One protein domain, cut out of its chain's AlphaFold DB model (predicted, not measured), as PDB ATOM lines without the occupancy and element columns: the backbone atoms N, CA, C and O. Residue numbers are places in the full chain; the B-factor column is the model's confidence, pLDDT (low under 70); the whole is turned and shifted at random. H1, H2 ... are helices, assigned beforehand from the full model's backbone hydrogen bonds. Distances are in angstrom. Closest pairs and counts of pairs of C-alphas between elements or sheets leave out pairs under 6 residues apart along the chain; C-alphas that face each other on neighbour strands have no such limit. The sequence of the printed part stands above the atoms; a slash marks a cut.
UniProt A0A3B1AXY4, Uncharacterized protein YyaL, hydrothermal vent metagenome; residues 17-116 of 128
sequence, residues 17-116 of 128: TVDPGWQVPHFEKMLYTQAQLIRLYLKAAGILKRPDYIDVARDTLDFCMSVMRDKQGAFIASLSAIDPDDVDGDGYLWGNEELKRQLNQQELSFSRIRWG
ATOM      1  N   THR A  17     -21.088   1.035  13.674       87.12
ATOM      2  CA  THR A  17     -21.502   1.300  15.058       87.12
ATOM      3  C   THR A  17     -22.866   0.683  15.344       87.12
ATOM      4  O   THR A  17     -23.722   0.655  14.459       87.12
ATOM      5  N   VAL A  18     -23.070   0.180  16.560       84.94
ATOM      6  CA  VAL A  18     -24.342  -0.439  16.983       84.94
ATOM      7  C   VAL A  18     -25.372   0.593  17.447       84.94
ATOM      8  O   VAL A  18     -26.563   0.304  17.507       84.94
ATOM      9  N   ASP A  19     -24.931   1.817  17.735       83.31
ATOM     10  CA  ASP A  19     -25.779   2.913  18.183       83.31
ATOM     11  C   ASP A  19     -25.977   3.984  17.084       83.31
ATOM     12  O   ASP A  19     -25.110   4.190  16.225       83.31
ATOM     13  N   PRO A  20     -27.098   4.733  17.122       82.88
ATOM     14  CA  PRO A  20     -27.383   5.794  16.153       82.88
ATOM     15  C   PRO A  20     -26.504   7.042  16.328       82.88
ATOM     16  O   PRO A  20     -26.468   7.897  15.441       82.88
ATOM     17  N   GLY A  21     -25.823   7.178  17.468       82.88
ATOM     18  CA  GLY A  21     -24.917   8.279  17.779       82.88
ATOM     19  C   GLY A  21     -23.508   8.102  17.213       82.88
ATOM     20  O   GLY A  21     -22.714   9.035  17.330       82.88
ATOM     21  N   TRP A  22     -23.216   6.960  16.577       82.00
ATOM     22  CA  TRP A  22     -21.900   6.603  16.038       82.00
ATOM     23  C   TRP A  22     -20.801   6.520  17.108       82.00
ATOM     24  O   TRP A  22     -19.648   6.869  16.843       82.00
ATOM     25  N   GLN A  23     -21.159   6.081  18.318       80.50
ATOM     26  CA  GLN A  23     -20.292   6.116  19.499       80.50
ATOM     27  C   GLN A  23     -19.766   4.758  19.949       80.50
ATOM     28  O   GLN A  23     -18.833   4.727  20.743       80.50
ATOM     29  N   VAL A  24     -20.379   3.656  19.527       82.50
ATOM     30  CA  VAL A  24     -20.073   2.293  19.967       82.50
ATOM     31  C   VAL A  24     -19.824   1.445  18.722       82.50
ATOM     32  O   VAL A  24     -20.779   1.080  18.034       82.50
ATOM     33  N   PRO A  25     -18.562   1.166  18.363       85.06
ATOM     34  CA  PRO A  25     -18.225   0.310  17.250       85.06
ATOM     35  C   PRO A  25     -18.623  -1.128  17.554       85.06
ATOM     36  O   PRO A  25     -18.533  -1.595  18.682       85.06
ATOM     37  N   HIS A  26     -18.986  -1.840  16.500       84.44
ATOM     38  CA  HIS A  26     -18.873  -3.283  16.470       84.44
ATOM     39  C   HIS A  26     -17.402  -3.622  16.210       84.44
ATOM     40  O   HIS A  26     -16.877  -3.271  15.146       84.44
ATOM     41  N   PHE A  27     -16.733  -4.262  17.171       85.75
ATOM     42  CA  PHE A  27     -15.266  -4.323  17.247       85.75
ATOM     43  C   PHE A  27     -14.592  -5.190  16.164       85.75
ATOM     44  O   PHE A  27     -13.367  -5.261  16.083       85.75
ATOM     45  N   GLU A  28     -15.375  -5.775  15.257       89.38
ATOM     46  CA  GLU A  28     -14.880  -6.450  14.057       89.38
ATOM     47  C   GLU A  28     -14.193  -5.462  13.100       89.38
ATOM     48  O   GLU A  28     -14.750  -4.418  12.730       89.38
ATOM     49  N   LYS A  29     -13.014  -5.841  12.595       93.19
ATOM     50  CA  LYS A  29     -12.319  -5.119  11.517       93.19
ATOM     51  C   LYS A  29     -12.223  -5.995  10.272       93.19
ATOM     52  O   LYS A  29     -11.581  -7.041  10.279       93.19
ATOM     53  N   MET A  30     -12.813  -5.537   9.169       95.56
ATOM     54  CA  MET A  30     -12.798  -6.255   7.887       95.56
ATOM     55  C   MET A  30     -11.744  -5.682   6.936       95.56
ATOM     56  O   MET A  30     -11.681  -4.465   6.746       95.56
ATOM     57  N   LEU A  31     -10.980  -6.545   6.257       97.06
ATOM     58  CA  LEU A  31      -9.931  -6.123   5.318       97.06
ATOM     59  C   LEU A  31     -10.491  -5.291   4.165       97.06
ATOM     60  O   LEU A  31      -9.906  -4.284   3.767       97.06
ATOM     61  N   TYR A  32     -11.645  -5.700   3.627       96.88
ATOM     62  CA  TYR A  32     -12.265  -4.986   2.514       96.88
ATOM     63  C   TYR A  32     -12.669  -3.561   2.918       96.88
ATOM     64  O   TYR A  32     -12.556  -2.658   2.091       96.88
ATOM     65  N   THR A  33     -13.089  -3.348   4.173       96.62
ATOM     66  CA  THR A  33     -13.413  -2.017   4.703       96.62
ATOM     67  C   THR A  33     -12.170  -1.142   4.674       96.62
ATOM     68  O   THR A  33     -12.210  -0.054   4.100       96.62
ATOM     69  N   GLN A  34     -11.038  -1.645   5.180       97.88
ATOM     70  CA  GLN A  34      -9.778  -0.899   5.158       97.88
ATOM     71  C   GLN A  34      -9.358  -0.552   3.725       97.88
ATOM     72  O   GLN A  34      -9.129   0.612   3.399       97.88
ATOM     73  N   ALA A  35      -9.326  -1.546   2.831       97.69
ATOM     74  CA  ALA A  35      -8.903  -1.361   1.443       97.69
ATOM     75  C   ALA A  35      -9.779  -0.345   0.689       97.69
ATOM     76  O   ALA A  35      -9.281   0.452  -0.114       97.69
ATOM     77  N   GLN A  36     -11.091  -0.351   0.943       98.00
ATOM     78  CA  GLN A  36     -12.015   0.616   0.358       98.00
ATOM     79  C   GLN A  36     -11.800   2.023   0.927       98.00
ATOM     80  O   GLN A  36     -11.745   2.979   0.148       98.00
ATOM     81  N   LEU A  37     -11.620   2.154   2.245       97.69
ATOM     82  CA  LEU A  37     -11.411   3.445   2.901       97.69
ATOM     83  C   LEU A  37     -10.073   4.083   2.521       97.69
ATOM     84  O   LEU A  37     -10.066   5.264   2.190       97.69
ATOM     85  N   ILE A  38      -8.976   3.322   2.433       98.19
ATOM     86  CA  ILE A  38      -7.678   3.829   1.945       98.19
ATOM     87  C   ILE A  38      -7.851   4.494   0.574       98.19
ATOM     88  O   ILE A  38      -7.456   5.643   0.362       98.19
ATOM     89  N   ARG A  39      -8.499   3.792  -0.368       98.25
ATOM     90  CA  ARG A  39      -8.747   4.319  -1.720       98.25
ATOM     91  C   ARG A  39      -9.647   5.552  -1.697       98.25
ATOM     92  O   ARG A  39      -9.410   6.490  -2.461       98.25
ATOM     93  N   LEU A  40     -10.676   5.547  -0.851       98.19
ATOM     94  CA  LEU A  40     -11.606   6.662  -0.710       98.19
ATOM     95  C   LEU A  40     -10.904   7.911  -0.169       98.19
ATOM     96  O   LEU A  40     -11.008   8.964  -0.794       98.19
ATOM     97  N   TYR A  41     -10.158   7.792   0.931       98.19
ATOM     98  CA  TYR A  41      -9.446   8.902   1.562       98.19
ATOM     99  C   TYR A  41      -8.372   9.495   0.646       98.19
ATOM    100  O   TYR A  41      -8.333  10.713   0.481       98.19
ATOM    101  N   LEU A  42      -7.584   8.667  -0.055       98.06
ATOM    102  CA  LEU A  42      -6.608   9.159  -1.040       98.06
ATOM    103  C   LEU A  42      -7.275   9.947  -2.174       98.06
ATOM    104  O   LEU A  42      -6.805  11.021  -2.558       98.06
ATOM    105  N   LYS A  43      -8.394   9.442  -2.706       98.31
ATOM    106  CA  LYS A  43      -9.147  10.144  -3.755       98.31
ATOM    107  C   LYS A  43      -9.747  11.449  -3.227       98.31
ATOM    108  O   LYS A  43      -9.663  12.484  -3.891       98.31
ATOM    109  N   ALA A  44     -10.337  11.406  -2.036       98.38
ATOM    110  CA  ALA A  44     -10.957  12.555  -1.394       98.38
ATOM    111  C   ALA A  44      -9.928  13.644  -1.061       98.38
ATOM    112  O   ALA A  44     -10.223  14.815  -1.286       98.38
ATOM    113  N   ALA A  45      -8.712  13.285  -0.640       98.31
ATOM    114  CA  ALA A  45      -7.632  14.236  -0.377       98.31
ATOM    115  C   ALA A  45      -7.355  15.146  -1.587       98.31
ATOM    116  O   ALA A  45      -7.278  16.369  -1.456       98.31
ATOM    117  N   GLY A  46      -7.273  14.559  -2.788       97.31
ATOM    118  CA  GLY A  46      -7.009  15.295  -4.025       97.31
ATOM    119  C   GLY A  46      -8.178  16.165  -4.500       97.31
ATOM    120  O   GLY A  46      -7.950  17.281  -4.984       97.31
ATOM    121  N   ILE A  47      -9.412  15.668  -4.353       98.38
ATOM    122  CA  ILE A  47     -10.646  16.360  -4.768       98.38
ATOM    123  C   ILE A  47     -10.977  17.504  -3.809       98.38
ATOM    124  O   ILE A  47     -11.200  18.628  -4.246       98.38
ATOM    125  N   LEU A  48     -10.980  17.225  -2.506       98.31
ATOM    126  CA  LEU A  48     -11.380  18.164  -1.457       98.31
ATOM    127  C   LEU A  48     -10.232  19.055  -0.975       98.31
ATOM    128  O   LEU A  48     -10.457  19.925  -0.140       98.31
ATOM    129  N   LYS A  49      -9.009  18.842  -1.479       97.38
ATOM    130  CA  LYS A  49      -7.792  19.553  -1.046       97.38
ATOM    131  C   LYS A  49      -7.553  19.424   0.463       97.38
ATOM    132  O   LYS A  49      -7.193  20.386   1.132       97.38
ATOM    133  N   ARG A  50      -7.750  18.209   0.981       97.81
ATOM    134  CA  ARG A  50      -7.587  17.843   2.396       97.81
ATOM    135  C   ARG A  50      -6.334  16.984   2.570       97.81
ATOM    136  O   ARG A  50      -6.429  15.768   2.412       97.81
ATOM    137  N   PRO A  51      -5.151  17.580   2.817       95.88
ATOM    138  CA  PRO A  51      -3.913  16.811   2.959       95.88
ATOM    139  C   PRO A  51      -3.954  15.853   4.156       95.88
ATOM    140  O   PRO A  51      -3.393  14.771   4.071       95.88
ATOM    141  N   ASP A  52      -4.699  16.188   5.207       96.88
ATOM    142  CA  ASP A  52      -4.921  15.338   6.381       96.88
ATOM    143  C   ASP A  52      -5.615  14.003   6.052       96.88
ATOM    144  O   ASP A  52      -5.432  13.012   6.752       96.88
ATOM    145  N   TYR A  53      -6.361  13.915   4.945       97.88
ATOM    146  CA  TYR A  53      -6.935  12.639   4.497       97.88
ATOM    147  C   TYR A  53      -5.871  11.672   3.967       97.88
ATOM    148  O   TYR A  53      -6.098  10.463   3.945       97.88
ATOM    149  N   ILE A  54      -4.709  12.180   3.547       97.75
ATOM    150  CA  ILE A  54      -3.572  11.331   3.179       97.75
ATOM    151  C   ILE A  54      -3.046  10.619   4.421       97.75
ATOM    152  O   ILE A  54      -2.703   9.444   4.328       97.75
ATOM    153  N   ASP A  55      -3.021  11.302   5.564       95.94
ATOM    154  CA  ASP A  55      -2.545  10.721   6.818       95.94
ATOM    155  C   ASP A  55      -3.493   9.613   7.281       95.94
ATOM    156  O   ASP A  55      -3.043   8.494   7.494       95.94
ATOM    157  N   VAL A  56      -4.814   9.838   7.235       95.81
ATOM    158  CA  VAL A  56      -5.807   8.780   7.518       95.81
ATOM    159  C   VAL A  56      -5.612   7.555   6.615       95.81
ATOM    160  O   VAL A  56      -5.647   6.413   7.079       95.81
ATOM    161  N   ALA A  57      -5.395   7.764   5.313       97.00
ATOM    162  CA  ALA A  57      -5.154   6.662   4.387       97.00
ATOM    163  C   ALA A  57      -3.838   5.925   4.671       97.00
ATOM    164  O   ALA A  57      -3.788   4.702   4.525       97.00
ATOM    165  N   ARG A  58      -2.783   6.653   5.055       96.75
ATOM    166  CA  ARG A  58      -1.477   6.083   5.396       96.75
ATOM    167  C   ARG A  58      -1.568   5.260   6.676       96.75
ATOM    168  O   ARG A  58      -1.205   4.094   6.632       96.75
ATOM    169  N   ASP A  59      -2.164   5.802   7.733       95.75
ATOM    170  CA  ASP A  59      -2.349   5.103   9.010       95.75
ATOM    171  C   ASP A  59      -3.151   3.805   8.819       95.75
ATOM    172  O   ASP A  59      -2.821   2.751   9.359       95.75
ATOM    173  N   THR A  60      -4.182   3.847   7.970       97.25
ATOM    174  CA  THR A  60      -4.993   2.662   7.644       97.25
ATOM    175  C   THR A  60      -4.209   1.627   6.835       97.25
ATOM    176  O   THR A  60      -4.374   0.420   7.031       97.25
ATOM    177  N   LEU A  61      -3.357   2.074   5.908       97.44
ATOM    178  CA  LEU A  61      -2.477   1.188   5.150       97.44
ATOM    179  C   LEU A  61      -1.435   0.542   6.065       97.44
ATOM    180  O   LEU A  61      -1.226  -0.667   5.980       97.44
ATOM    181  N   ASP A  62      -0.834   1.318   6.962       97.06
ATOM    182  CA  ASP A  62       0.143   0.832   7.930       97.06
ATOM    183  C   ASP A  62      -0.489  -0.208   8.865       97.06
ATOM    184  O   ASP A  62       0.104  -1.269   9.080       97.06
ATOM    185  N   PHE A  63      -1.734   0.001   9.311       96.12
ATOM    186  CA  PHE A  63      -2.517  -1.011  10.032       96.12
ATOM    187  C   PHE A  63      -2.692  -2.304   9.217       96.12
ATOM    188  O   PHE A  63      -2.413  -3.399   9.706       96.12
ATOM    189  N   CYS A  64      -3.085  -2.208   7.943       97.12
ATOM    190  CA  CYS A  64      -3.231  -3.394   7.090       97.12
ATOM    191  C   CYS A  64      -1.915  -4.164   6.931       97.12
ATOM    192  O   CYS A  64      -1.912  -5.393   6.896       97.12
ATOM    193  N   MET A  65      -0.801  -3.442   6.811       96.81
ATOM    194  CA  MET A  65       0.519  -4.021   6.568       96.81
ATOM    195  C   MET A  65       1.144  -4.637   7.819       96.81
ATOM    196  O   MET A  65       1.913  -5.588   7.692       96.81
ATOM    197  N   SER A  66       0.838  -4.095   8.998       95.00
ATOM    198  CA  SER A  66       1.401  -4.533  10.279       95.00
ATOM    199  C   SER A  66       0.535  -5.568  10.997       95.00
ATOM    200  O   SER A  66       1.081  -6.502  11.580       95.00
ATOM    201  N   VAL A  67      -0.791  -5.426  10.935       95.00
ATOM    202  CA  VAL A  67      -1.738  -6.256  11.695       95.00
ATOM    203  C   VAL A  67      -2.454  -7.259  10.798       95.00
ATOM    204  O   VAL A  67      -2.581  -8.427  11.154       95.00
ATOM    205  N   MET A  68      -2.912  -6.834   9.617       95.56
ATOM    206  CA  MET A  68      -3.742  -7.682   8.748       95.56
ATOM    207  C   MET A  68      -2.946  -8.504   7.729       95.56
ATOM    208  O   MET A  68      -3.550  -9.126   6.860       95.56
ATOM    209  N   ARG A  69      -1.613  -8.521   7.806       96.69
ATOM    210  CA  ARG A  69      -0.743  -9.282   6.906       96.69
ATOM    211  C   ARG A  69       0.033 -10.328   7.694       96.69
ATOM    212  O   ARG A  69       0.710 -10.005   8.666       96.69
ATOM    213  N   ASP A  70      -0.037 -11.581   7.259       94.06
ATOM    214  CA  ASP A  70       0.722 -12.658   7.885       94.06
ATOM    215  C   ASP A  70       2.202 -12.659   7.453       94.06
ATOM    216  O   ASP A  70       2.645 -11.923   6.563       94.06
ATOM    217  N   LYS A  71       2.996 -13.531   8.083       93.00
ATOM    218  CA  LYS A  71       4.437 -13.657   7.808       93.00
ATOM    219  C   LYS A  71       4.741 -14.196   6.404       93.00
ATOM    220  O   LYS A  71       5.862 -14.041   5.930       93.00
ATOM    221  N   GLN A  72       3.776 -14.847   5.759       95.62
ATOM    222  CA  GLN A  72       3.880 -15.379   4.399       95.62
ATOM    223  C   GLN A  72       3.439 -14.346   3.347       95.62
ATOM    224  O   GLN A  72       3.694 -14.517   2.157       95.62
ATOM    225  N   GLY A  73       2.839 -13.243   3.787       94.06
ATOM    226  CA  GLY A  73       2.363 -12.143   2.972       94.06
ATOM    227  C   GLY A  73       0.907 -12.249   2.529       94.06
ATOM    228  O   GLY A  73       0.482 -11.393   1.754       94.06
ATOM    229  N   ALA A  74       0.151 -13.238   3.008       96.75
ATOM    230  CA  ALA A  74      -1.290 -13.263   2.818       96.75
ATOM    231  C   ALA A  74      -1.960 -12.229   3.731       96.75
ATOM    232  O   ALA A  74      -1.434 -11.868   4.785       96.75
ATOM    233  N   PHE A  75      -3.128 -11.746   3.315       97.06
ATOM    234  CA  PHE A  75      -3.920 -10.828   4.124       97.06
ATOM    235  C   PHE A  75      -5.046 -11.566   4.845       97.06
ATOM    236  O   PHE A  75      -5.767 -12.369   4.249       97.06
ATOM    237  N   ILE A  76      -5.204 -11.252   6.124       96.06
ATOM    238  CA  ILE A  76      -6.277 -11.721   6.994       96.06
ATOM    239  C   ILE A  76      -7.576 -11.045   6.548       96.06
ATOM    240  O   ILE A  76      -7.619  -9.828   6.403       96.06
ATOM    241  N   ALA A  77      -8.641 -11.817   6.319       94.56
ATOM    242  CA  ALA A  77      -9.905 -11.275   5.815       94.56
ATOM    243  C   ALA A  77     -10.659 -10.432   6.860       94.56
ATOM    244  O   ALA A  77     -11.291  -9.430   6.504       94.56
ATOM    245  N   SER A  78     -10.583 -10.826   8.132       93.44
ATOM    246  CA  SER A  78     -11.245 -10.160   9.251       93.44
ATOM    247  C   SER A  78     -10.529 -10.399  10.580       93.44
ATOM    248  O   SER A  78      -9.906 -11.441  10.781       93.44
ATOM    249  N   LEU A  79     -10.644  -9.431  11.487       89.44
ATOM    250  CA  LEU A  79     -10.337  -9.577  12.908       89.44
ATOM    251  C   LEU A  79     -11.662  -9.652  13.670       89.44
ATOM    252  O   LEU A  79     -12.538  -8.818  13.440       89.44
ATOM    253  N   SER A  80     -11.803 -10.671  14.519       83.12
ATOM    254  CA  SER A  80     -13.016 -10.939  15.305       83.12
ATOM    255  C   SER A  80     -13.329  -9.793  16.270       83.12
ATOM    256  O   SER A  80     -12.411  -9.201  16.827       83.12
ATOM    257  N   ALA A  81     -14.620  -9.524  16.483       69.94
ATOM    258  CA  ALA A  81     -15.105  -8.653  17.562       69.94
ATOM    259  C   ALA A  81     -15.081  -9.351  18.935       69.94
ATOM    260  O   ALA A  81     -15.011  -8.708  19.977       69.94
ATOM    261  N   ILE A  82     -15.152 -10.684  18.912       62.47
ATOM    262  CA  ILE A  82     -15.293 -11.538  20.086       62.47
ATOM    263  C   ILE A  82     -13.902 -11.948  20.564       62.47
ATOM    264  O   ILE A  82     -13.164 -12.598  19.808       62.47
ATOM    265  N   ASP A  83     -13.569 -11.578  21.799       63.25
ATOM    266  CA  ASP A  83     -12.370 -12.051  22.492       63.25
ATOM    267  C   ASP A  83     -12.516 -13.525  22.937       63.25
ATOM    268  O   ASP A  83     -13.628 -14.055  22.980       63.25
ATOM    269  N   PRO A  84     -11.420 -14.229  23.289       54.31
ATOM    270  CA  PRO A  84     -11.451 -15.647  23.677       54.31
ATOM    271  C   PRO A  84     -12.437 -16.005  24.804       54.31
ATOM    272  O   PRO A  84     -12.853 -17.159  24.896       54.31
ATOM    273  N   ASP A  85     -12.808 -15.024  25.630       57.78
ATOM    274  CA  ASP A  85     -13.761 -15.147  26.738       57.78
ATOM    275  C   ASP A  85     -15.221 -14.812  26.342       57.78
ATOM    276  O   ASP A  85     -16.069 -14.628  27.213       57.78
ATOM    277  N   ASP A  86     -15.525 -14.735  25.040       59.56
ATOM    278  CA  ASP A  86     -16.852 -14.440  24.463       59.56
ATOM    279  C   ASP A  86     -17.409 -13.045  24.819       59.56
ATOM    280  O   ASP A  86     -18.617 -12.808  24.839       59.56
ATOM    281  N   VAL A  87     -16.517 -12.097  25.117       58.84
ATOM    282  CA  VAL A  87     -16.863 -10.699  25.407       58.84
ATOM    283  C   VAL A  87     -16.559  -9.849  24.178       58.84
ATOM    284  O   VAL A  87     -15.425  -9.827  23.700       58.84
ATOM    285  N   ASP A  88     -17.570  -9.150  23.663       62.03
ATOM    286  CA  ASP A  88     -17.406  -8.225  22.538       62.03
ATOM    287  C   ASP A  88     -16.586  -6.999  22.973       62.03
ATOM    288  O   ASP A  88     -16.950  -6.288  23.917       62.03
ATOM    289  N   GLY A  89     -15.460  -6.770  22.296       61.31
ATOM    290  CA  GLY A  89     -14.649  -5.566  22.458       61.31
ATOM    291  C   GLY A  89     -13.802  -5.469  23.724       61.31
ATOM    292  O   GLY A  89     -13.396  -4.357  24.063       61.31
ATOM    293  N   ASP A  90     -13.516  -6.569  24.427       62.28
ATOM    294  CA  ASP A  90     -12.800  -6.503  25.710       62.28
ATOM    295  C   ASP A  90     -11.409  -5.860  25.590       62.28
ATOM    296  O   ASP A  90     -11.045  -5.002  26.393       62.28
ATOM    297  N   GLY A  91     -10.674  -6.160  24.515       63.00
ATOM    298  CA  GLY A  91      -9.400  -5.502  24.198       63.00
ATOM    299  C   GLY A  91      -9.473  -3.979  23.988       63.00
ATOM    300  O   GLY A  91      -8.443  -3.303  24.025       63.00
ATOM    301  N   TYR A  92     -10.668  -3.416  23.800       67.50
ATOM    302  CA  TYR A  92     -10.890  -1.993  23.533       67.50
ATOM    303  C   TYR A  92     -11.627  -1.263  24.667       67.50
ATOM    304  O   TYR A  92     -11.873  -0.058  24.560       67.50
ATOM    305  N   LEU A  93     -11.994  -1.958  25.748       73.88
ATOM    306  CA  LEU A  93     -12.803  -1.420  26.839       73.88
ATOM    307  C   LEU A  93     -12.027  -1.430  28.160       73.88
ATOM    308  O   LEU A  93     -11.638  -2.473  28.668       73.88
ATOM    309  N   TRP A  94     -11.879  -0.256  28.783       75.12
ATOM    310  CA  TRP A  94     -11.242  -0.125  30.100       75.12
ATOM    311  C   TRP A  94     -12.217   0.344  31.171       75.12
ATOM    312  O   TRP A  94     -12.921   1.349  31.014       75.12
ATOM    313  N   GLY A  95     -12.193  -0.337  32.315       76.06
ATOM    314  CA  GLY A  95     -12.912   0.096  33.508       76.06
ATOM    315  C   GLY A  95     -12.304   1.363  34.121       76.06
ATOM    316  O   GLY A  95     -11.094   1.581  34.095       76.06
ATOM    317  N   ASN A  96     -13.133   2.192  34.765       77.81
ATOM    318  CA  ASN A  96     -12.661   3.411  35.442       77.81
ATOM    319  C   ASN A  96     -11.561   3.134  36.483       77.81
ATOM    320  O   ASN A  96     -10.620   3.913  36.609       77.81
ATOM    321  N   GLU A  97     -11.685   2.040  37.234       81.69
ATOM    322  CA  GLU A  97     -10.690   1.658  38.242       81.69
ATOM    323  C   GLU A  97      -9.384   1.172  37.614       81.69
ATOM    324  O   GLU A  97      -8.316   1.369  38.186       81.69
ATOM    325  N   GLU A  98      -9.440   0.579  36.425       83.06
ATOM    326  CA  GLU A  98      -8.243   0.193  35.686       83.06
ATOM    327  C   GLU A  98      -7.474   1.415  35.187       83.06
ATOM    328  O   GLU A  98      -6.273   1.525  35.435       83.06
ATOM    329  N   LEU A  99      -8.177   2.392  34.610       83.88
ATOM    330  CA  LEU A  99      -7.569   3.650  34.176       83.88
ATOM    331  C   LEU A  99      -6.923   4.406  35.341       83.88
ATOM    332  O   LEU A  99      -5.813   4.905  35.202       83.88
ATOM    333  N   LYS A 100      -7.574   4.459  36.512       86.12
ATOM    334  CA  LYS A 100      -7.005   5.094  37.715       86.12
ATOM    335  C   LYS A 100      -5.754   4.389  38.244       86.12
ATOM    336  O   LYS A 100      -4.952   5.032  38.915       86.12
ATOM    337  N   ARG A 101      -5.604   3.082  38.002       91.19
ATOM    338  CA  ARG A 101      -4.398   2.338  38.395       91.19
ATOM    339  C   ARG A 101      -3.220   2.612  37.465       91.19
ATOM    340  O   ARG A 101      -2.088   2.559  37.931       91.19
ATOM    341  N   GLN A 102      -3.476   2.862  36.182       90.00
ATOM    342  CA  GLN A 102      -2.421   3.033  35.178       90.00
ATOM    343  C   GLN A 102      -2.053   4.497  34.910       90.00
ATOM    344  O   GLN A 102      -0.909   4.774  34.564       90.00
ATOM    345  N   LEU A 103      -3.000   5.427  35.068       90.19
ATOM    346  CA  LEU A 103      -2.828   6.837  34.723       90.19
ATOM    347  C   LEU A 103      -2.769   7.718  35.969       90.19
ATOM    348  O   LEU A 103      -3.550   7.558  36.910       90.19
ATOM    349  N   ASN A 104      -1.898   8.724  35.940       92.81
ATOM    350  CA  ASN A 104      -1.921   9.787  36.936       92.81
ATOM    351  C   ASN A 104      -3.118  10.740  36.714       92.81
ATOM    352  O   ASN A 104      -3.842  10.674  35.718       92.81
ATOM    353  N   GLN A 105      -3.343  11.666  37.649       89.00
ATOM    354  CA  GLN A 105      -4.522  12.542  37.618       89.00
ATOM    355  C   GLN A 105      -4.586  13.452  36.377       89.00
ATOM    356  O   GLN A 105      -5.681  13.738  35.883       89.00
ATOM    357  N   GLN A 106      -3.439  13.909  35.867       91.75
ATOM    358  CA  GLN A 106      -3.382  14.759  34.676       91.75
ATOM    359  C   GLN A 106      -3.685  13.944  33.417       91.75
ATOM    360  O   GLN A 106      -4.521  14.356  32.615       91.75
ATOM    361  N   GLU A 107      -3.086  12.759  33.287       90.69
ATOM    362  CA  GLU A 107      -3.331  11.824  32.182       90.69
ATOM    363  C   GLU A 107      -4.789  11.369  32.133       90.69
ATOM    364  O   GLU A 107      -5.402  11.370  31.068       90.69
ATOM    365  N   LEU A 108      -5.380  11.057  33.291       86.50
ATOM    366  CA  LEU A 108      -6.786  10.673  33.396       86.50
ATOM    367  C   LEU A 108      -7.729  11.823  33.006       86.50
ATOM    368  O   LEU A 108      -8.777  11.607  32.398       86.50
ATOM    369  N   SER A 109      -7.378  13.058  33.362       86.31
ATOM    370  CA  SER A 109      -8.167  14.235  32.980       86.31
ATOM    371  C   SER A 109      -8.054  14.506  31.479       86.31
ATOM    372  O   SER A 109      -9.059  14.775  30.821       86.31
ATOM    373  N   PHE A 110      -6.847  14.380  30.927       87.25
ATOM    374  CA  PHE A 110      -6.591  14.530  29.500       87.25
ATOM    375  C   PHE A 110      -7.318  13.462  28.675       87.25
ATOM    376  O   PHE A 110      -7.994  13.804  27.705       87.25
ATOM    377  N   SER A 111      -7.249  12.191  29.084       82.56
ATOM    378  CA  SER A 111      -7.884  11.079  28.374       82.56
ATOM    379  C   SER A 111      -9.401  11.245  28.286       82.56
ATOM    380  O   SER A 111      -9.991  11.087  27.216       82.56
ATOM    381  N   ARG A 112     -10.032  11.682  29.382       82.12
ATOM    382  CA  ARG A 112     -11.473  11.963  29.431       82.12
ATOM    383  C   ARG A 112     -11.908  13.020  28.428       82.12
ATOM    384  O   ARG A 112     -12.945  12.847  27.795       82.12
ATOM    385  N   ILE A 113     -11.125  14.084  28.279       82.50
ATOM    386  CA  ILE A 113     -11.408  15.156  27.321       82.50
ATOM    387  C   ILE A 113     -11.137  14.667  25.895       82.50
ATOM    388  O   ILE A 113     -11.979  14.828  25.014       82.50
ATOM    389  N   ARG A 114      -9.975  14.045  25.665       80.88
ATOM    390  CA  ARG A 114      -9.503  13.669  24.326       80.88
ATOM    391  C   ARG A 114     -10.351  12.585  23.666       80.88
ATOM    392  O   ARG A 114     -10.543  12.648  22.450       80.88
ATOM    393  N   TRP A 115     -10.828  11.619  24.448       76.56
ATOM    394  CA  TRP A 115     -11.633  10.482  23.992       76.56
ATOM    395  C   TRP A 115     -13.058  10.514  24.547       76.56
ATOM    396  O   TRP A 115     -13.678   9.464  24.692       76.56
ATOM    397  N   GLY A 116     -13.567  11.696  24.920       74.31
ATOM    398  CA  GLY A 116     -14.962  11.894  25.334       74.31
ATOM    399  C   GLY A 116     -15.468  10.863  26.349       74.31
ATOM    400  O   GLY A 116     -16.579  10.352  26.224       74.31
TER     401      GLY A 116
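AT A GLANCE: This is residues 17 to 116 of the 128 residues of the protein "Uncharacterized protein YyaL" of hydrothermal vent metagenome (UniProt A0A3B1AXY4). A helical hairpin, H1 and H2, forms one side of an open model, and two short helices, H3 and H4, form the other, with the long link of residues 67 to 95 running between them. The 100 printed residues hold four named helices, H1 to H4 in order, and no named strand: all helix, 50 residues in helices. The whole is loose, radius of gyration of the C-alphas 16.9 A, spanning 42 by 36 by 31 A.

IN THESE COORDINATES: After residues 17 to 30, H1, residues 31 to 48, begins at C-alpha (-9.931, -6.123, 5.318) and is 25.3 A long. H2, residues 52 to 66, is 21.2 A long. H3 is residues 96 to 102. H4, residues 105 to 114, ends at C-alpha (-9.503, 13.669, 24.326).

HOW THE PARTS SIT: H1 and H2 touch, closest C-alphas Ile 38 and Ala 57 at 4.5 A, at a shallow tilt of 22 degrees, opposite ways. Residues 29 to 30 pair antiparallel with 78 to 79. H3 and H4 are close but not clearly touching, closest C-alphas Lys 100 and Leu 108 at 7.1 A. H1 and H2 are apart from H3 and H4. Every O i to N i+4 pair is within hydrogen-bond range in H2, H3 and H4, and 13 of 14 in H1.

THE WHOLE: The farthest C-alphas, Ile 47 and Arg 101, are 45.8 A apart. The printed part has no cut. Residues 81 to 92 have pLDDT under 70.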